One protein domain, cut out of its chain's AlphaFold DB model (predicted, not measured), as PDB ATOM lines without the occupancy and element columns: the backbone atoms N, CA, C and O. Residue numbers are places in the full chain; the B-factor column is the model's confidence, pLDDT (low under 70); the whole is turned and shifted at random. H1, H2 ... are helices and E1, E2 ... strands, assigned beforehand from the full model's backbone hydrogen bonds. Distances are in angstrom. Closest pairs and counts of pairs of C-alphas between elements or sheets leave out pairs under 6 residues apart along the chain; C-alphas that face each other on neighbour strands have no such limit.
ATOM      1  N   VAL A 347      35.771  -1.229  -7.208       95.19
ATOM      2  CA  VAL A 347      37.033  -1.630  -7.831       95.19
ATOM      3  C   VAL A 347      36.861  -3.075  -8.267       95.19
ATOM      4  O   VAL A 347      36.982  -3.988  -7.448       95.19
ATOM      5  N   ASP A 348      36.538  -3.256  -9.542       93.75
ATOM      6  CA  ASP A 348      36.447  -4.569 -10.177       93.75
ATOM      7  C   ASP A 348      37.831  -5.234 -10.279       93.75
ATOM      8  O   ASP A 348      38.871  -4.623 -10.007       93.75
ATOM      9  N   ASP A 349      37.840  -6.498 -10.697       94.38
ATOM     10  CA  ASP A 349      39.051  -7.221 -11.093       94.38
ATOM     11  C   ASP A 349      40.103  -7.435  -9.997       94.38
ATOM     12  O   ASP A 349      41.284  -7.661 -10.273       94.38
ATOM     13  N   ILE A 350      39.688  -7.481  -8.730       96.06
ATOM     14  CA  ILE A 350      40.575  -7.928  -7.657       96.06
ATOM     15  C   ILE A 350      40.972  -9.390  -7.899       96.06
ATOM     16  O   ILE A 350      40.128 -10.277  -8.073       96.06
ATOM     17  N   PHE A 351      42.291  -9.610  -7.899       95.88
ATOM     18  CA  PHE A 351      43.001 -10.827  -8.308       95.88
ATOM     19  C   PHE A 351      43.019 -11.110  -9.814       95.88
ATOM     20  O   PHE A 351      43.631 -12.094 -10.217       95.88
ATOM     21  N   VAL A 352      42.414 -10.288 -10.667       92.62
ATOM     22  CA  VAL A 352      42.393 -10.480 -12.127       92.62
ATOM     23  C   VAL A 352      43.482  -9.619 -12.782       92.62
ATOM     24  O   VAL A 352      43.945  -8.630 -12.219       92.62
ATOM     25  N   GLY A 353      43.959 -10.028 -13.960       88.06
ATOM     26  CA  GLY A 353      44.915  -9.257 -14.762       88.06
ATOM     27  C   GLY A 353      46.155 -10.039 -15.186       88.06
ATOM     28  O   GLY A 353      46.484 -11.093 -14.629       88.06
ATOM     29  N   GLU A 354      46.836  -9.508 -16.198       87.94
ATOM     30  CA  GLU A 354      48.099 -10.044 -16.703       87.94
ATOM     31  C   GLU A 354      49.249  -9.777 -15.718       87.94
ATOM     32  O   GLU A 354      49.201  -8.872 -14.884       87.94
ATOM     33  N   ARG A 355      50.316 -10.576 -15.802       86.12
ATOM     34  CA  ARG A 355      51.510 -10.359 -14.974       86.12
ATOM     35  C   ARG A 355      52.143  -9.007 -15.300       86.12
ATOM     36  O   ARG A 355      52.380  -8.702 -16.464       86.12
ATOM     37  N   GLY A 356      52.477  -8.245 -14.266       85.00
ATOM     38  CA  GLY A 356      53.016  -6.890 -14.367       85.00
ATOM     39  C   GLY A 356      51.955  -5.788 -14.337       85.00
ATOM     40  O   GLY A 356      52.321  -4.615 -14.409       85.00
ATOM     41  N   THR A 357      50.663  -6.128 -14.240       87.56
ATOM     42  CA  THR A 357      49.568  -5.149 -14.122       87.56
ATOM     43  C   THR A 357      48.726  -5.324 -12.861       87.56
ATOM     44  O   THR A 357      47.772  -4.570 -12.678       87.56
ATOM     45  N   ARG A 358      49.023  -6.318 -12.016       93.00
ATOM     46  CA  ARG A 358      48.244  -6.593 -10.802       93.00
ATOM     47  C   ARG A 358      48.695  -5.677  -9.667       93.00
ATOM     48  O   ARG A 358      49.771  -5.085  -9.714       93.00
ATOM     49  N   LEU A 359      47.861  -5.564  -8.636       94.12
ATOM     50  CA  LEU A 359      48.162  -4.742  -7.467       94.12
ATOM     51  C   LEU A 359      49.347  -5.322  -6.689       94.12
ATOM     52  O   LEU A 359      49.337  -6.488  -6.301       94.12
ATOM     53  N   CYS A 360      50.338  -4.485  -6.398       95.62
ATOM     54  CA  CYS A 360      51.421  -4.824  -5.482       95.62
ATOM     55  C   CYS A 360      51.130  -4.275  -4.079       95.62
ATOM     56  O   CYS A 360      50.290  -3.394  -3.880       95.62
ATOM     57  N   LYS A 361      51.911  -4.717  -3.086       96.12
ATOM     58  CA  LYS A 361      51.823  -4.252  -1.687       96.12
ATOM     59  C   LYS A 361      51.760  -2.720  -1.551       96.12
ATOM     60  O   LYS A 361      51.002  -2.171  -0.751       96.12
ATOM     61  N   ARG A 362      52.564  -2.012  -2.351       95.75
ATOM     62  CA  ARG A 362      52.616  -0.543  -2.370       95.75
ATOM     63  C   ARG A 362      51.285   0.077  -2.806       95.75
ATOM     64  O   ARG A 362      50.881   1.091  -2.239       95.75
ATOM     65  N   ASP A 363      50.611  -0.524  -3.779       95.19
ATOM     66  CA  ASP A 363      49.353  -0.009  -4.319       95.19
ATOM     67  C   ASP A 363      48.207  -0.242  -3.325       95.19
ATOM     68  O   ASP A 363      47.407   0.661  -3.089       95.19
ATOM     69  N   VAL A 364      48.203  -1.386  -2.627       96.69
ATOM     70  CA  VAL A 364      47.258  -1.672  -1.528       96.69
ATOM     71  C   VAL A 364      47.418  -0.670  -0.380       96.69
ATOM     72  O   VAL A 364      46.432  -0.138   0.134       96.69
ATOM     73  N   MET A 365      48.657  -0.334  -0.007       97.00
ATOM     74  CA  MET A 365      48.922   0.726   0.976       97.00
ATOM     75  C   MET A 365      48.424   2.097   0.508       97.00
ATOM     76  O   MET A 365      47.862   2.857   1.301       97.00
ATOM     77  N   ALA A 366      48.601   2.424  -0.773       96.50
ATOM     78  CA  ALA A 366      48.093   3.668  -1.341       96.50
ATOM     79  C   ALA A 366      46.554   3.705  -1.356       96.50
ATOM     80  O   ALA A 366      45.972   4.759  -1.078       96.50
ATOM     81  N   LEU A 367      45.898   2.571  -1.621       96.06
ATOM     82  CA  LEU A 367      44.445   2.419  -1.564       96.06
ATOM     83  C   LEU A 367      43.924   2.678  -0.144       96.06
ATOM     84  O   LEU A 367      43.056   3.531   0.041       96.06
ATOM     85  N   LEU A 368      44.518   2.036   0.868       97.12
ATOM     86  CA  LEU A 368      44.176   2.243   2.281       97.12
ATOM     87  C   LEU A 368      44.385   3.698   2.717       97.12
ATOM     88  O   LEU A 368      43.474   4.319   3.261       97.12
ATOM     89  N   GLY A 369      45.542   4.285   2.400       96.81
ATOM     90  CA  GLY A 369      45.805   5.688   2.721       96.81
ATOM     91  C   GLY A 369      44.845   6.648   2.006       96.81
ATOM     92  O   GLY A 369      44.512   7.708   2.532       96.81
ATOM     93  N   THR A 370      44.378   6.302   0.803       95.56
ATOM     94  CA  THR A 370      43.357   7.079   0.080       95.56
ATOM     95  C   THR A 370      41.988   6.945   0.733       95.56
ATOM     96  O   THR A 370      41.315   7.959   0.913       95.56
ATOM     97  N   GLN A 371      41.614   5.737   1.156       96.81
ATOM     98  CA  GLN A 371      40.387   5.487   1.907       96.81
ATOM     99  C   GLN A 371      40.342   6.335   3.181       96.81
ATOM    100  O   GLN A 371      39.354   7.026   3.406       96.81
ATOM    101  N   GLU A 372      41.423   6.358   3.964       95.50
ATOM    102  CA  GLU A 372      41.520   7.162   5.189       95.50
ATOM    103  C   GLU A 372      41.339   8.662   4.917       95.50
ATOM    104  O   GLU A 372      40.600   9.339   5.632       95.50
ATOM    105  N   ARG A 373      41.947   9.195   3.846       94.25
ATOM    106  CA  ARG A 373      41.752  10.603   3.451       94.25
ATOM    107  C   ARG A 373      40.306  10.894   3.057       94.25
ATOM    108  O   ARG A 373      39.776  11.936   3.432       94.25
ATOM    109  N   ILE A 374      39.656   9.992   2.321       93.25
ATOM    110  CA  ILE A 374      38.250  10.167   1.927       93.25
ATOM    111  C   ILE A 374      37.335  10.059   3.150       93.25
ATOM    112  O   ILE A 374      36.411  10.859   3.271       93.25
ATOM    113  N   GLN A 375      37.616   9.159   4.097       94.62
ATOM    114  CA  GLN A 375      36.850   8.997   5.340       94.62
ATOM    115  C   GLN A 375      36.800  10.269   6.200       94.62
ATOM    116  O   GLN A 375      35.829  10.470   6.931       94.62
ATOM    117  N   GLN A 376      37.792  11.162   6.081       92.19
ATOM    118  CA  GLN A 376      37.775  12.479   6.735       92.19
ATOM    119  C   GLN A 376      36.675  13.409   6.191       92.19
ATOM    120  O   GLN A 376      36.289  14.365   6.864       92.19
ATOM    121  N   ILE A 377      36.190  13.159   4.970       88.94
ATOM    122  CA  ILE A 377      35.192  13.978   4.264       88.94
ATOM    123  C   ILE A 377      33.859  13.226   4.129       88.94
ATOM    124  O   ILE A 377      32.794  13.835   4.217       88.94
ATOM    125  N   VAL A 378      33.912  11.906   3.938       92.50
ATOM    126  CA  VAL A 378      32.766  11.007   3.769       92.50
ATOM    127  C   VAL A 378      32.813   9.946   4.875       92.50
ATOM    128  O   VAL A 378      33.489   8.923   4.726       92.50
ATOM    129  N   PRO A 379      32.121  10.170   6.007       91.06
ATOM    130  CA  PRO A 379      32.144   9.247   7.134       91.06
ATOM    131  C   PRO A 379      31.719   7.834   6.733       91.06
ATOM    132  O   PRO A 379      30.708   7.644   6.062       91.06
ATOM    133  N   GLY A 380      32.493   6.837   7.165       92.31
ATOM    134  CA  GLY A 380      32.206   5.430   6.884       92.31
ATOM    135  C   GLY A 380      32.558   4.962   5.469       92.31
ATOM    136  O   GLY A 380      32.308   3.798   5.166       92.31
ATOM    137  N   PHE A 381      33.155   5.812   4.623       96.50
ATOM    138  CA  PHE A 381      33.587   5.418   3.280       96.50
ATOM    139  C   PHE A 381      34.521   4.203   3.312       96.50
ATOM    140  O   PHE A 381      35.486   4.165   4.080       96.50
ATOM    141  N   ARG A 382      34.256   3.230   2.446       95.81
ATOM    142  CA  ARG A 382      35.122   2.084   2.178       95.81
ATOM    143  C   ARG A 382      35.136   1.838   0.678       95.81
ATOM    144  O   ARG A 382      34.096   1.985   0.039       95.81
ATOM    145  N   PHE A 383      36.292   1.473   0.129       97.19
ATOM    146  CA  PHE A 383      36.321   0.921  -1.221       97.19
ATOM    147  C   PHE A 383      35.569  -0.404  -1.235       97.19
ATOM    148  O   PHE A 383      35.698  -1.207  -0.302       97.19
ATOM    149  N   ASN A 384      34.792  -0.600  -2.292       95.88
ATOM    150  CA  ASN A 384      34.045  -1.817  -2.519       95.88
ATOM    151  C   ASN A 384      34.793  -2.652  -3.555       95.88
ATOM    152  O   ASN A 384      35.063  -2.176  -4.652       95.88
ATOM    153  N   LEU A 385      35.206  -3.855  -3.177       96.31
ATOM    154  CA  LEU A 385      36.144  -4.667  -3.942       96.31
ATOM    155  C   LEU A 385      35.425  -5.836  -4.622       96.31
ATOM    156  O   LEU A 385      34.841  -6.692  -3.948       96.31
ATOM    157  N   GLY A 386      35.495  -5.866  -5.950       95.12
ATOM    158  CA  GLY A 386      34.965  -6.914  -6.810       95.12
ATOM    159  C   GLY A 386      36.014  -7.974  -7.078       95.12
ATOM    160  O   GLY A 386      37.028  -7.676  -7.698       95.12
ATOM    161  N   PHE A 387      35.799  -9.206  -6.614       95.12
ATOM    162  CA  PHE A 387      36.822 -10.257  -6.702       95.12
ATOM    163  C   PHE A 387      36.422 -11.443  -7.584       95.12
ATOM    164  O   PHE A 387      35.269 -11.905  -7.566       95.12
ATOM    165  N   SER A 388      37.431 -12.004  -8.257       95.75
ATOM    166  CA  SER A 388      37.361 -13.293  -8.949       95.75
ATOM    167  C   SER A 388      38.439 -14.241  -8.427       95.75
ATOM    168  O   SER A 388      39.608 -14.181  -8.814       95.75
ATOM    169  N   GLY A 389      38.045 -15.151  -7.535       95.62
ATOM    170  CA  GLY A 389      38.979 -15.975  -6.767       95.62
ATOM    171  C   GLY A 389      39.824 -16.956  -7.589       95.62
ATOM    172  O   GLY A 389      40.863 -17.398  -7.101       95.62
ATOM    173  N   LYS A 390      39.448 -17.277  -8.840       96.00
ATOM    174  CA  LYS A 390      40.203 -18.213  -9.700       96.00
ATOM    175  C   LYS A 390      41.646 -17.776  -9.925       96.00
ATOM    176  O   LYS A 390      42.496 -18.620 -10.183       96.00
ATOM    177  N   TYR A 391      41.893 -16.472  -9.890       95.06
ATOM    178  CA  TYR A 391      43.165 -15.870 -10.269       95.06
ATOM    179  C   TYR A 391      44.014 -15.440  -9.071       95.06
ATOM    180  O   TYR A 391      45.043 -14.785  -9.256       95.06
ATOM    181  N   PHE A 392      43.609 -15.793  -7.850       96.50
ATOM    182  CA  PHE A 392      44.412 -15.560  -6.656       96.50
ATOM    183  C   PHE A 392      45.803 -16.193  -6.818       96.50
ATOM    184  O   PHE A 392      45.923 -17.354  -7.213       96.50
ATOM    185  N   HIS A 393      46.858 -15.417  -6.561       95.94
ATOM    186  CA  HIS A 393      48.263 -15.840  -6.666       95.94
ATOM    187  C   HIS A 393      48.761 -16.255  -8.064       95.94
ATOM    188  O   HIS A 393      49.785 -16.932  -8.196       95.94
ATOM    189  N   HIS A 394      48.099 -15.825  -9.141       94.06
ATOM    190  CA  HIS A 394      48.561 -16.085 -10.517       94.06
ATOM    191  C   HIS A 394      49.645 -15.098 -11.018       94.06
ATOM    192  O   HIS A 394      50.172 -15.254 -12.132       94.06
ATOM    193  N   GLY A 395      49.987 -14.094 -10.206       91.81
ATOM    194  CA  GLY A 395      50.961 -13.049 -10.505       91.81
ATOM    195  C   GLY A 395      52.423 -13.452 -10.289       91.81
ATOM    196  O   GLY A 395      52.797 -14.626 -10.226       91.81
ATOM    197  N   THR A 396      53.276 -12.438 -10.223       94.19
ATOM    198  CA  THR A 396      54.651 -12.512  -9.717       94.19
ATOM    199  C   THR A 396      54.668 -12.605  -8.190       94.19
ATOM    200  O   THR A 396      53.655 -12.397  -7.530       94.19
ATOM    201  N   LEU A 397      55.835 -12.882  -7.598       95.00
ATOM    202  CA  LEU A 397      55.976 -12.932  -6.138       95.00
ATOM    203  C   LEU A 397      55.521 -11.625  -5.458       95.00
ATOM    204  O   LEU A 397      54.883 -11.678  -4.414       95.00
ATOM    205  N   GLU A 398      55.837 -10.469  -6.045       95.44
ATOM    206  CA  GLU A 398      55.460  -9.160  -5.496       95.44
ATOM    207  C   GLU A 398      53.951  -8.888  -5.614       95.44
ATOM    208  O   GLU A 398      53.338  -8.379  -4.677       95.44
ATOM    209  N   GLU A 399      53.335  -9.270  -6.734       95.44
ATOM    210  CA  GLU A 399      51.884  -9.152  -6.941       95.44
ATOM    211  C   GLU A 399      51.112 -10.100  -6.015       95.44
ATOM    212  O   GLU A 399      50.120  -9.705  -5.414       95.44
ATOM    213  N   ASN A 400      51.604 -11.325  -5.816       96.75
ATOM    214  CA  ASN A 400      50.989 -12.285  -4.896       96.75
ATOM    215  C   ASN A 400      51.051 -11.793  -3.439       96.75
ATOM    216  O   ASN A 400      50.097 -11.969  -2.690       96.75
ATOM    217  N   GLN A 401      52.123 -11.090  -3.053       97.50
ATOM    218  CA  GLN A 401      52.174 -10.387  -1.764       97.50
ATOM    219  C   GLN A 401      51.166  -9.228  -1.683       97.50
ATOM    220  O   GLN A 401      50.723  -8.868  -0.592       97.50
ATOM    221  N   GLY A 402      50.820  -8.613  -2.817       97.06
ATOM    222  CA  GLY A 402      49.719  -7.658  -2.918       97.06
ATOM    223  C   GLY A 402      48.366  -8.325  -2.676       97.06
ATOM    224  O   GLY A 402      47.604  -7.841  -1.839       97.06
ATOM    225  N   ASP A 403      48.110  -9.461  -3.333       97.38
ATOM    226  CA  ASP A 403      46.908 -10.280  -3.125       97.38
ATOM    227  C   ASP A 403      46.751 -10.661  -1.634       97.38
ATOM    228  O   ASP A 403      45.678 -10.476  -1.053       97.38
ATOM    229  N   ASP A 404      47.835 -11.116  -0.993       97.94
ATOM    230  CA  ASP A 404      47.865 -11.432   0.443       97.94
ATOM    231  C   ASP A 404      47.528 -10.206   1.293       97.94
ATOM    232  O   ASP A 404      46.676 -10.263   2.181       97.94
ATOM    233  N   MET A 405      48.145  -9.061   0.990       97.69
ATOM    234  CA  MET A 405      47.928  -7.831   1.745       97.69
ATOM    235  C   MET A 405      46.477  -7.334   1.664       97.69
ATOM    236  O   MET A 405      45.958  -6.777   2.642       97.69
ATOM    237  N   ILE A 406      45.820  -7.517   0.517       97.56
ATOM    238  CA  ILE A 406      44.395  -7.213   0.353       97.56
ATOM    239  C   ILE A 406      43.570  -8.054   1.331       97.56
ATOM    240  O   ILE A 406      42.751  -7.495   2.064       97.56
ATOM    241  N   LEU A 407      43.805  -9.370   1.381       97.25
ATOM    242  CA  LEU A 407      43.060 -10.285   2.252       97.25
ATOM    243  C   LEU A 407      43.350 -10.047   3.739       97.25
ATOM    244  O   LEU A 407      42.414  -9.993   4.538       97.25
ATOM    245  N   GLU A 408      44.607  -9.793   4.113       96.75
ATOM    246  CA  GLU A 408      44.992  -9.393   5.477       96.75
ATOM    247  C   GLU A 408      44.209  -8.156   5.956       96.75
ATOM    248  O   GLU A 408      43.837  -8.039   7.128       96.75
ATOM    249  N   ASN A 409      43.913  -7.229   5.040       96.69
ATOM    250  CA  ASN A 409      43.147  -6.013   5.310       96.69
ATOM    251  C   ASN A 409      41.670  -6.123   4.906       96.69
ATOM    252  O   ASN A 409      40.967  -5.112   4.922       96.69
ATOM    253  N   GLY A 410      41.163  -7.321   4.600       94.69
ATOM    254  CA  GLY A 410      39.844  -7.496   3.988       94.69
ATOM    255  C   GLY A 410      38.690  -6.908   4.802       94.69
ATOM    256  O   GLY A 410      37.757  -6.338   4.241       94.69
ATOM    257  N   HIS A 411      38.798  -6.921   6.131       94.38
ATOM    258  CA  HIS A 411      37.824  -6.330   7.056       94.38
ATOM    259  C   HIS A 411      37.681  -4.794   6.946       94.38
ATOM    260  O   HIS A 411      36.716  -4.220   7.468       94.38
ATOM    261  N   LYS A 412      38.636  -4.110   6.299       95.62
ATOM    262  CA  LYS A 412      38.633  -2.651   6.091       95.62
ATOM    263  C   LYS A 412      37.899  -2.218   4.824       95.62
ATOM    264  O   LYS A 412      37.610  -1.028   4.691       95.62
ATOM    265  N   PHE A 413      37.591  -3.153   3.933       95.81
ATOM    266  CA  PHE A 413      36.879  -2.916   2.681       95.81
ATOM    267  C   PHE A 413      35.427  -3.399   2.777       95.81
ATOM    268  O   PHE A 413      35.031  -4.042   3.755       95.81
ATOM    269  N   THR A 414      34.617  -3.050   1.782       95.00
ATOM    270  CA  THR A 414      33.393  -3.793   1.455       95.00
ATOM    271  C   THR A 414      33.653  -4.650   0.223       95.00
ATOM    272  O   THR A 414      34.658  -4.458  -0.460       95.00
ATOM    273  N   TRP A 415      32.796  -5.635  -0.028       94.12
ATOM    274  CA  TRP A 415      33.068  -6.667  -1.020       94.12
ATOM    275  C   TRP A 415      31.839  -7.004  -1.845       94.12
ATOM    276  O   TRP A 415      30.714  -7.043  -1.335       94.12
ATOM    277  N   PHE A 416      32.080  -7.337  -3.105       92.12
ATOM    278  CA  PHE A 416      31.103  -7.959  -3.979       92.12
ATOM    279  C   PHE A 416      31.758  -9.030  -4.839       92.12
ATOM    280  O   PHE A 416      32.964  -9.041  -5.077       92.12
ATOM    281  N   SER A 417      30.947  -9.979  -5.284       89.88
ATOM    282  CA  SER A 417      31.420 -11.012  -6.197       89.88
ATOM    283  C   SER A 417      31.548 -10.439  -7.600       89.88
ATOM    284  O   SER A 417      30.629  -9.782  -8.082       89.88
ATOM    285  N   HIS A 418      32.640 -10.784  -8.276       92.44
ATOM    286  CA  HIS A 418      32.845 -10.504  -9.694       92.44
ATOM    287  C   HIS A 418      32.977 -11.802 -10.512       92.44
ATOM    288  O   HIS A 418      33.719 -11.899 -11.482       92.44
ATOM    289  N   MET A 419      32.246 -12.842 -10.080       89.81
ATOM    290  CA  MET A 419      32.278 -14.220 -10.600       89.81
ATOM    291  C   MET A 419      33.633 -14.927 -10.451       89.81
ATOM    292  O   MET A 419      34.663 -14.307 -10.234       89.81
ATOM    293  N   TRP A 420      33.646 -16.260 -10.535       93.69
ATOM    294  CA  TRP A 420      34.855 -17.044 -10.256       93.69
ATOM    295  C   TRP A 420      35.974 -16.820 -11.267       93.69
ATOM    296  O   TRP A 420      37.109 -16.554 -10.882       93.69
ATOM    297  N   ASN A 421      35.656 -16.942 -12.552       92.56
ATOM    298  CA  ASN A 421      36.619 -16.986 -13.649       92.56
ATOM    299  C   ASN A 421      36.613 -15.716 -14.516       92.56
ATOM    300  O   ASN A 421      37.167 -15.753 -15.612       92.56
ATOM    301  N   HIS A 422      35.981 -14.637 -14.042       92.38
ATOM    302  CA  HIS A 422      35.811 -13.382 -14.777       92.38
ATOM    303  C   HIS A 422      35.191 -13.559 -16.188       92.38
ATOM    304  O   HIS A 422      35.434 -12.787 -17.114       92.38
ATOM    305  N   GLN A 423      34.394 -14.614 -16.394       91.38
ATOM    306  CA  GLN A 423      33.727 -14.860 -17.669       91.38
ATOM    307  C   GLN A 423      32.435 -14.053 -17.767       91.38
ATOM    308  O   GLN A 423      31.637 -13.987 -16.834       91.38
ATOM    309  N   GLN A 424      32.204 -13.486 -18.948       90.69
ATOM    310  CA  GLN A 424      30.987 -12.743 -19.252       90.69
ATOM    311  C   GLN A 424      29.760 -13.668 -19.156       90.69
ATOM    312  O   GLN A 424      29.742 -14.702 -19.832       90.69
ATOM    313  N   PRO A 425      28.718 -13.307 -18.381       88.44
ATOM    314  CA  PRO A 425      27.546 -14.157 -18.181       88.44
ATOM    315  C   PRO A 425      26.875 -14.656 -19.458       88.44
ATOM    316  O   PRO A 425      26.454 -15.804 -19.512       88.44
ATOM    317  N   HIS A 426      26.807 -13.837 -20.509       88.19
ATOM    318  CA  HIS A 426      26.144 -14.231 -21.758       88.19
ATOM    319  C   HIS A 426      26.864 -15.345 -22.537       88.19
ATOM    320  O   HIS A 426      26.293 -15.890 -23.478       88.19
ATOM    321  N   LEU A 427      28.112 -15.663 -22.175       89.88
ATOM    322  CA  LEU A 427      28.878 -16.765 -22.762       89.88
ATOM    323  C   LEU A 427      28.578 -18.108 -22.085       89.88
ATOM    324  O   LEU A 427      29.101 -19.136 -22.513       89.88
ATOM    325  N   TYR A 428      27.784 -18.119 -21.013       88.19
ATOM    326  CA  TYR A 428      27.329 -19.357 -20.401       88.19
ATOM    327  C   TYR A 428      26.122 -19.890 -21.170       88.19
ATOM    328  O   TYR A 428      25.049 -19.298 -21.181       88.19
ATOM    329  N   GLU A 429      26.291 -21.054 -21.789       85.56
ATOM    330  CA  GLU A 429      25.191 -21.766 -22.452       85.56
ATOM    331  C   GLU A 429      24.376 -22.624 -21.466       85.56
ATOM    332  O   GLU A 429      23.264 -23.048 -21.772       85.56
ATOM    333  N   ASN A 430      24.929 -22.898 -20.276       86.38
ATOM    334  CA  ASN A 430      24.353 -23.798 -19.279       86.38
ATOM    335  C   ASN A 430      24.319 -23.149 -17.887       86.38
ATOM    336  O   ASN A 430      25.366 -22.835 -17.313       86.38
ATOM    337  N   GLN A 431      23.114 -23.046 -17.319       87.44
ATOM    338  CA  GLN A 431      22.856 -22.516 -15.976       87.44
ATOM    339  C   GLN A 431      23.665 -23.237 -14.891       87.44
ATOM    340  O   GLN A 431      24.195 -22.610 -13.980       87.44
ATOM    341  N   THR A 432      23.820 -24.555 -15.021       89.00
ATOM    342  CA  THR A 432      24.525 -25.375 -14.028       89.00
ATOM    343  C   THR A 432      25.986 -24.943 -13.893       89.00
ATOM    344  O   THR A 432      26.503 -24.840 -12.787       89.00
ATOM    345  N   GLN A 433      26.661 -24.652 -15.013       89.50
ATOM    346  CA  GLN A 433      28.058 -24.210 -14.988       89.50
ATOM    347  C   GLN A 433      28.191 -22.822 -14.353       89.50
ATOM    348  O   GLN A 433      29.132 -22.575 -13.600       89.50
ATOM    349  N   LEU A 434      27.232 -21.934 -14.627       89.19
ATOM    350  CA  LEU A 434      27.183 -20.603 -14.033       89.19
ATOM    351  C   LEU A 434      27.024 -20.676 -12.506       89.19
ATOM    352  O   LEU A 434      27.770 -20.027 -11.773       89.19
ATOM    353  N   GLU A 435      26.118 -21.523 -12.015       90.19
ATOM    354  CA  GLU A 435      25.906 -21.761 -10.579       90.19
ATOM    355  C   GLU A 435      27.125 -22.391  -9.901       90.19
ATOM    356  O   GLU A 435      27.476 -22.013  -8.776       90.19
ATOM    357  N   MET A 436      27.801 -23.327 -10.577       90.62
ATOM    358  CA  MET A 436      29.049 -23.911 -10.083       90.62
ATOM    359  C   MET A 436      30.132 -22.842  -9.929       90.62
ATOM    360  O   MET A 436      30.749 -22.757  -8.869       90.62
ATOM    361  N   ASP A 437      30.322 -21.984 -10.933       91.69
ATOM    362  CA  ASP A 437      31.296 -20.893 -10.875       91.69
ATOM    363  C   ASP A 437      30.940 -19.889  -9.764       91.69
ATOM    364  O   ASP A 437      31.793 -19.529  -8.953       91.69
ATOM    365  N   MET A 438      29.671 -19.492  -9.626       89.56
ATOM    366  CA  MET A 438      29.230 -18.648  -8.503       89.56
ATOM    367  C   MET A 438      29.516 -19.304  -7.142       89.56
ATOM    368  O   MET A 438      29.977 -18.644  -6.206       89.56
ATOM    369  N   THR A 439      29.305 -20.617  -7.036       91.19
ATOM    370  CA  THR A 439      29.576 -21.395  -5.821       91.19
ATOM    371  C   THR A 439      31.071 -21.465  -5.505       91.19
ATOM    372  O   THR A 439      31.453 -21.325  -4.342       91.19
ATOM    373  N   LEU A 440      31.933 -21.627  -6.512       94.12
ATOM    374  CA  LEU A 440      33.388 -21.606  -6.333       94.12
ATOM    375  C   LEU A 440      33.862 -20.254  -5.793       94.12
ATOM    376  O   LEU A 440      34.599 -20.222  -4.806       94.12
ATOM    377  N   ASN A 441      33.369 -19.145  -6.356       93.38
ATOM    378  CA  ASN A 441      33.728 -17.811  -5.866       93.38
ATOM    379  C   ASN A 441      33.258 -17.587  -4.422       93.38
ATOM    380  O   ASN A 441      33.987 -17.041  -3.594       93.38
ATOM    381  N   ARG A 442      32.064 -18.083  -4.077       90.31
ATOM    382  CA  ARG A 442      31.552 -18.048  -2.700       90.31
ATOM    383  C   ARG A 442      32.422 -18.849  -1.736       90.31
ATOM    384  O   ARG A 442      32.677 -18.405  -0.619       90.31
ATOM    385  N   ASN A 443      32.840 -20.045  -2.134       94.12
ATOM    386  CA  ASN A 443      33.671 -20.901  -1.294       94.12
ATOM    387  C   ASN A 443      35.044 -20.267  -1.065       94.12
ATOM    388  O   ASN A 443      35.535 -20.291   0.062       94.12
ATOM    389  N   PHE A 444      35.609 -19.629  -2.093       95.25
ATOM    390  CA  PHE A 444      36.813 -18.819  -1.953       95.25
ATOM    391  C   PHE A 444      36.620 -17.686  -0.939       95.25
ATOM    392  O   PHE A 444      37.439 -17.546  -0.031       95.25
ATOM    393  N   ALA A 445      35.518 -16.935  -1.032       94.00
ATOM    394  CA  ALA A 445      35.210 -15.872  -0.079       94.00
ATOM    395  C   ALA A 445      35.124 -16.387   1.364       94.00
ATOM    396  O   ALA A 445      35.777 -15.847   2.253       94.00
ATOM    397  N   LYS A 446      34.395 -17.489   1.590       93.62
ATOM    398  CA  LYS A 446      34.289 -18.124   2.913       93.62
ATOM    399  C   LYS A 446      35.642 -18.573   3.456       93.62
ATOM    400  O   LYS A 446      35.913 -18.367   4.636       93.62
ATOM    401  N   ALA A 447      36.478 -19.176   2.612       95.88
ATOM    402  CA  ALA A 447      37.799 -19.656   3.006       95.88
ATOM    403  C   ALA A 447      38.735 -18.517   3.443       95.88
ATOM    404  O   ALA A 447      39.573 -18.725   4.316       95.88
ATOM    405  N   HIS A 448      38.556 -17.318   2.884       94.88
ATOM    406  CA  HIS A 448      39.395 -16.147   3.157       94.88
ATOM    407  C   HIS A 448      38.703 -15.080   4.020       94.88
ATOM    408  O   HIS A 448      39.194 -13.959   4.127       94.88
ATOM    409  N   GLY A 449      37.565 -15.403   4.647       92.44
ATOM    410  CA  GLY A 449      36.860 -14.487   5.551       92.44
ATOM    411  C   GLY A 449      36.235 -13.260   4.872       92.44
ATOM    412  O   GLY A 449      35.988 -12.256   5.541       92.44
ATOM    413  N   ILE A 450      35.972 -13.321   3.565       93.19
ATOM    414  CA  ILE A 450      35.271 -12.271   2.817       93.19
ATOM    415  C   ILE A 450      33.753 -12.415   3.052       93.19
ATOM    416  O   ILE A 450      33.218 -13.519   2.884       93.19
ATOM    417  N   PRO A 451      33.030 -11.335   3.416       88.50
ATOM    418  CA  PRO A 451      31.574 -11.367   3.576       88.50
ATOM    419  C   PRO A 451      30.856 -11.817   2.296       88.50
ATOM    420  O   PRO A 451      31.171 -11.349   1.204       88.50
ATOM    421  N   THR A 452      29.874 -12.717   2.422       81.81
ATOM    422  CA  THR A 452      29.122 -13.274   1.273       81.81
ATOM    423  C   THR A 452      27.657 -12.839   1.217       81.81
ATOM    424  O   THR A 452      26.883 -13.407   0.457       81.81
ATOM    425  N   ASP A 453      27.258 -11.900   2.067       76.31
ATOM    426  CA  ASP A 453      25.884 -11.442   2.289       76.31
ATOM    427  C   ASP A 453      25.675  -9.978   1.868       76.31
ATOM    428  O   ASP A 453      24.742  -9.320   2.320       76.31
ATOM    429  N   SER A 454      26.528  -9.456   0.978       71.25
ATOM    430  CA  SER A 454      26.494  -8.050   0.554       71.25
ATOM    431  C   SER A 454      25.231  -7.658  -0.221       71.25
ATOM    432  O   SER A 454      24.936  -6.469  -0.329       71.25
ATOM    433  N   GLY A 455      24.493  -8.623  -0.787       76.75
ATOM    434  CA  GLY A 455      23.312  -8.358  -1.621       76.75
ATOM    435  C   GLY A 455      23.625  -7.585  -2.912       76.75
ATOM    436  O   GLY A 455      22.712  -7.122  -3.588       76.75
ATOM    437  N   TYR A 456      24.905  -7.445  -3.261       82.69
ATOM    438  CA  TYR A 456      25.394  -6.668  -4.395       82.69
ATOM    439  C   TYR A 456      26.461  -7.457  -5.158       82.69
ATOM    440  O   TYR A 456      27.266  -8.183  -4.569       82.69
ATOM    441  N   SER A 457      26.433  -7.341  -6.482       83.12
ATOM    442  CA  SER A 457      27.295  -8.069  -7.409       83.12
ATOM    443  C   SER A 457      27.394  -7.292  -8.705       83.12
ATOM    444  O   SER A 457      26.406  -6.704  -9.151       83.12
ATOM    445  N   VAL A 458      28.557  -7.361  -9.338       86.69
ATOM    446  CA  VAL A 458      28.776  -6.793 -10.665       86.69
ATOM    447  C   VAL A 458      29.161  -7.940 -11.577       86.69
ATOM    448  O   VAL A 458      30.073  -8.711 -11.277       86.69
ATOM    449  N   ALA A 459      28.431  -8.090 -12.677       88.06
ATOM    450  CA  ALA A 459      28.774  -9.059 -13.704       88.06
ATOM    451  C   ALA A 459      30.040  -8.601 -14.448       88.06
ATOM    452  O   ALA A 459      30.114  -7.421 -14.798       88.06
ATOM    453  N   PRO A 460      30.982  -9.506 -14.768       89.19
ATOM    454  CA  PRO A 460      32.117  -9.207 -15.633       89.19
ATOM    455  C   PRO A 460      31.681  -8.468 -16.898       89.19
ATOM    456  O   PRO A 460      30.781  -8.919 -17.620       89.19
ATOM    457  N   HIS A 461      32.313  -7.323 -17.160       87.19
ATOM    458  CA  HIS A 461      32.007  -6.437 -18.289       87.19
ATOM    459  C   HIS A 461      30.548  -5.937 -18.356       87.19
ATOM    460  O   HIS A 461      30.046  -5.666 -19.447       87.19
ATOM    461  N   HIS A 462      29.831  -5.887 -17.226       84.94
ATOM    462  CA  HIS A 462      28.394  -5.566 -17.150       84.94
ATOM    463  C   HIS A 462      27.516  -6.441 -18.063       84.94
ATOM    464  O   HIS A 462      26.392  -6.090 -18.437       84.94
ATOM    465  N   SER A 463      28.027  -7.612 -18.439       86.62
ATOM    466  CA  SER A 463      27.378  -8.478 -19.403       86.62
ATOM    467  C   SER A 463      26.197  -9.233 -18.787       86.62
ATOM    468  O   SER A 463      26.228  -9.653 -17.636       86.62
ATOM    469  N   GLY A 464      25.145  -9.445 -19.585       82.31
ATOM    470  CA  GLY A 464      23.946 -10.173 -19.165       82.31
ATOM    471  C   GLY A 464      22.957  -9.317 -18.377       82.31
ATOM    472  O   GLY A 464      21.846  -9.770 -18.106       82.31
ATOM    473  N   VAL A 465      23.324  -8.068 -18.069       81.44
ATOM    474  CA  VAL A 465      22.426  -7.046 -17.518       81.44
ATOM    475  C   VAL A 465      21.598  -6.424 -18.638       81.44
ATOM    476  O   VAL A 465      20.371  -6.416 -18.573       81.44
ATOM    477  N   TYR A 466      22.270  -5.968 -19.700       77.06
ATOM    478  CA  TYR A 466      21.643  -5.554 -20.950       77.06
ATOM    479  C   TYR A 466      22.531  -5.933 -22.158       77.06
ATOM    480  O   TYR A 466      23.696  -5.542 -22.188       77.06
ATOM    481  N   PRO A 467      22.014  -6.673 -23.161       83.38
ATOM    482  CA  PRO A 467      20.722  -7.353 -23.138       83.38
ATOM    483  C   PRO A 467      20.646  -8.355 -21.979       83.38
ATOM    484  O   PRO A 467      21.655  -8.922 -21.555       83.38
ATOM    485  N   VAL A 468      19.438  -8.525 -21.447       85.56
ATOM    486  CA  VAL A 468      19.182  -9.396 -20.299       85.56
ATOM    487  C   VAL A 468      19.514 -10.838 -20.680       85.56
ATOM    488  O   VAL A 468      18.996 -11.354 -21.669       85.56
ATOM    489  N   HIS A 469      20.360 -11.491 -19.887       88.00
ATOM    490  CA  HIS A 469      20.644 -12.916 -20.005       88.00
ATOM    491  C   HIS A 469      19.950 -13.665 -18.865       88.00
ATOM    492  O   HIS A 469      20.392 -13.610 -17.722       88.00
ATOM    493  N   GLU A 470      18.850 -14.356 -19.167       87.19
ATOM    494  CA  GLU A 470      17.946 -14.931 -18.156       87.19
ATOM    495  C   GLU A 470      18.640 -15.888 -17.178       87.19
ATOM    496  O   GLU A 470      18.351 -15.850 -15.983       87.19
ATOM    497  N   LEU A 471      19.602 -16.692 -17.651       86.62
ATOM    498  CA  LEU A 471      20.311 -17.653 -16.797       86.62
ATOM    499  C   LEU A 471      21.053 -16.962 -15.647       86.62
ATOM    500  O   LEU A 471      21.108 -17.512 -14.552       86.62
ATOM    501  N   LEU A 472      21.562 -15.743 -15.867       84.56
ATOM    502  CA  LEU A 472      22.238 -14.962 -14.830       84.56
ATOM    503  C   LEU A 472      21.318 -14.704 -13.637       84.56
ATOM    504  O   LEU A 472      21.736 -14.887 -12.499       84.56
ATOM    505  N   TYR A 473      20.067 -14.327 -13.891       82.88
ATOM    506  CA  TYR A 473      19.104 -14.003 -12.840       82.88
ATOM    507  C   TYR A 473      18.565 -15.265 -12.154       82.88
ATOM    508  O   TYR A 473      18.461 -15.296 -10.930       82.88
ATOM    509  N   SER A 474      18.325 -16.339 -12.913       82.19
ATOM    510  CA  SER A 474      17.888 -17.626 -12.356       82.19
ATOM    511  C   SER A 474      18.933 -18.252 -11.423       82.19
ATOM    512  O   SER A 474      18.586 -18.770 -10.362       82.19
ATOM    513  N   SER A 475      20.221 -18.181 -11.775       77.75
ATOM    514  CA  SER A 475      21.317 -18.729 -10.957       77.75
ATOM    515  C   SER A 475      21.560 -17.950  -9.662       77.75
ATOM    516  O   SER A 475      21.935 -18.525  -8.636       77.75
ATOM    517  N   VAL A 476      21.337 -16.639  -9.711       66.75
ATOM    518  CA  VAL A 476      21.475 -15.696  -8.594       66.75
ATOM    519  C   VAL A 476      20.464 -15.996  -7.482       66.75
ATOM    520  O   VAL A 476      20.852 -16.056  -6.311       66.75
ATOM    521  N   ASP A 477      19.206 -16.270  -7.843       59.44
ATOM    522  CA  ASP A 477      18.142 -16.618  -6.891       59.44
ATOM    523  C   ASP A 477      18.406 -17.965  -6.194       59.44
ATOM    524  O   ASP A 477      18.201 -18.109  -4.986       59.44
ATOM    525  N   VAL A 478      18.918 -18.955  -6.935       55.56
ATOM    526  CA  VAL A 478      19.148 -20.322  -6.433       55.56
ATOM    527  C   VAL A 478      20.345 -20.405  -5.485       55.56
ATOM    528  O   VAL A 478      20.326 -21.167  -4.517       55.56
ATOM    529  N   THR A 479      21.395 -19.611  -5.706       57.34
ATOM    530  CA  THR A 479      22.599 -19.676  -4.864       57.34
ATOM    531  C   THR A 479      22.454 -18.962  -3.509       57.34
ATOM    532  O   THR A 479      23.315 -19.145  -2.639       57.34
ATOM    533  N   LEU A 480      21.352 -18.226  -3.266       51.00
ATOM    534  CA  LEU A 480      21.091 -17.416  -2.055       51.00
ATOM    535  C   LEU A 480      22.181 -16.367  -1.759       51.00
ATOM    536  O   LEU A 480      22.328 -15.925  -0.621       51.00
TER     537      LEU A 480
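Overview. This is residues 347 to 480 of the 489 residues of the protein "HSNSD domain-containing protein" of Clastoptera arizonana (Arizona spittle bug) (UniProt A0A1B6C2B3). A small sheet of three short parallel strands lies between two pairs of helices, H1 and H2 toward one end of the domain and H3 and H4 toward the other, with long loops beside H3 and H4. H3 only grazes the sheet. The printed part has 134 residues, in the order E1 H1 E2 H2 E3 H3 H4, and the sheet order is E1 E2 E3. The class is mostly helix, with 66 residues, under half, in named elements. The whole is compact, with a radius of gyration of the C-alphas of 15.4 A and spans of 42 by 35 by 27 A.

Arrangement. In the sheet, E2, residues 384 to 387, is the inner strand. E1, residues 347 to 350, is parallel to E2, with N 347 and O 384 2.8 A apart, within hydrogen-bond range. E3, residues 414 to 417, is parallel to E2, with N 385 and O 414 at 2.8 A. H1, residues 361 to 375, and H2, residues 397 to 408, are not on the sheet. E1, H1, E2 and E2, H2, E3 are strand-helix-strand units, parallel neighbour strands with a helix between them in the chain, with right-handed crossovers. H1, with residues 361 to 364 alone, touches H2; the closest C-alphas, of Lys 361 and Gly 402, are 4.2 A apart. Their shallow tilt of 34.7 degrees, the same way, is only just short of steep. H3, residues 431 to 447, only grazes the sheet, with residues 438 to 445. H4, residues 470 to 479, touches H3 at a steep tilt of 42 degrees, the same way; the closest C-alphas, of Glu 435 and Ser 475, are 5.5 A apart. H4 is apart from H1 and H2. In H1, H2, H3 and H4 every O i to N i+4 pair is within hydrogen-bond range.

Along the chain. E1 begins at C-alpha 347 (37.033, -1.630, -7.831). H3 measures 24.3 A, H1 21.2 A and H2 16.4 A. H4, 14.9 A long, ends at C-alpha 479 (22.599, -19.676, -4.864).

Size, cuts and confidence. The C-alphas of Gln 376 and Glu 429, the two farthest apart, are 46.7 A apart. The printed part has no cut. The links E3 to H3 and H3 to H4 are long. Residues 476 to 480 are under 70 in pLDDT.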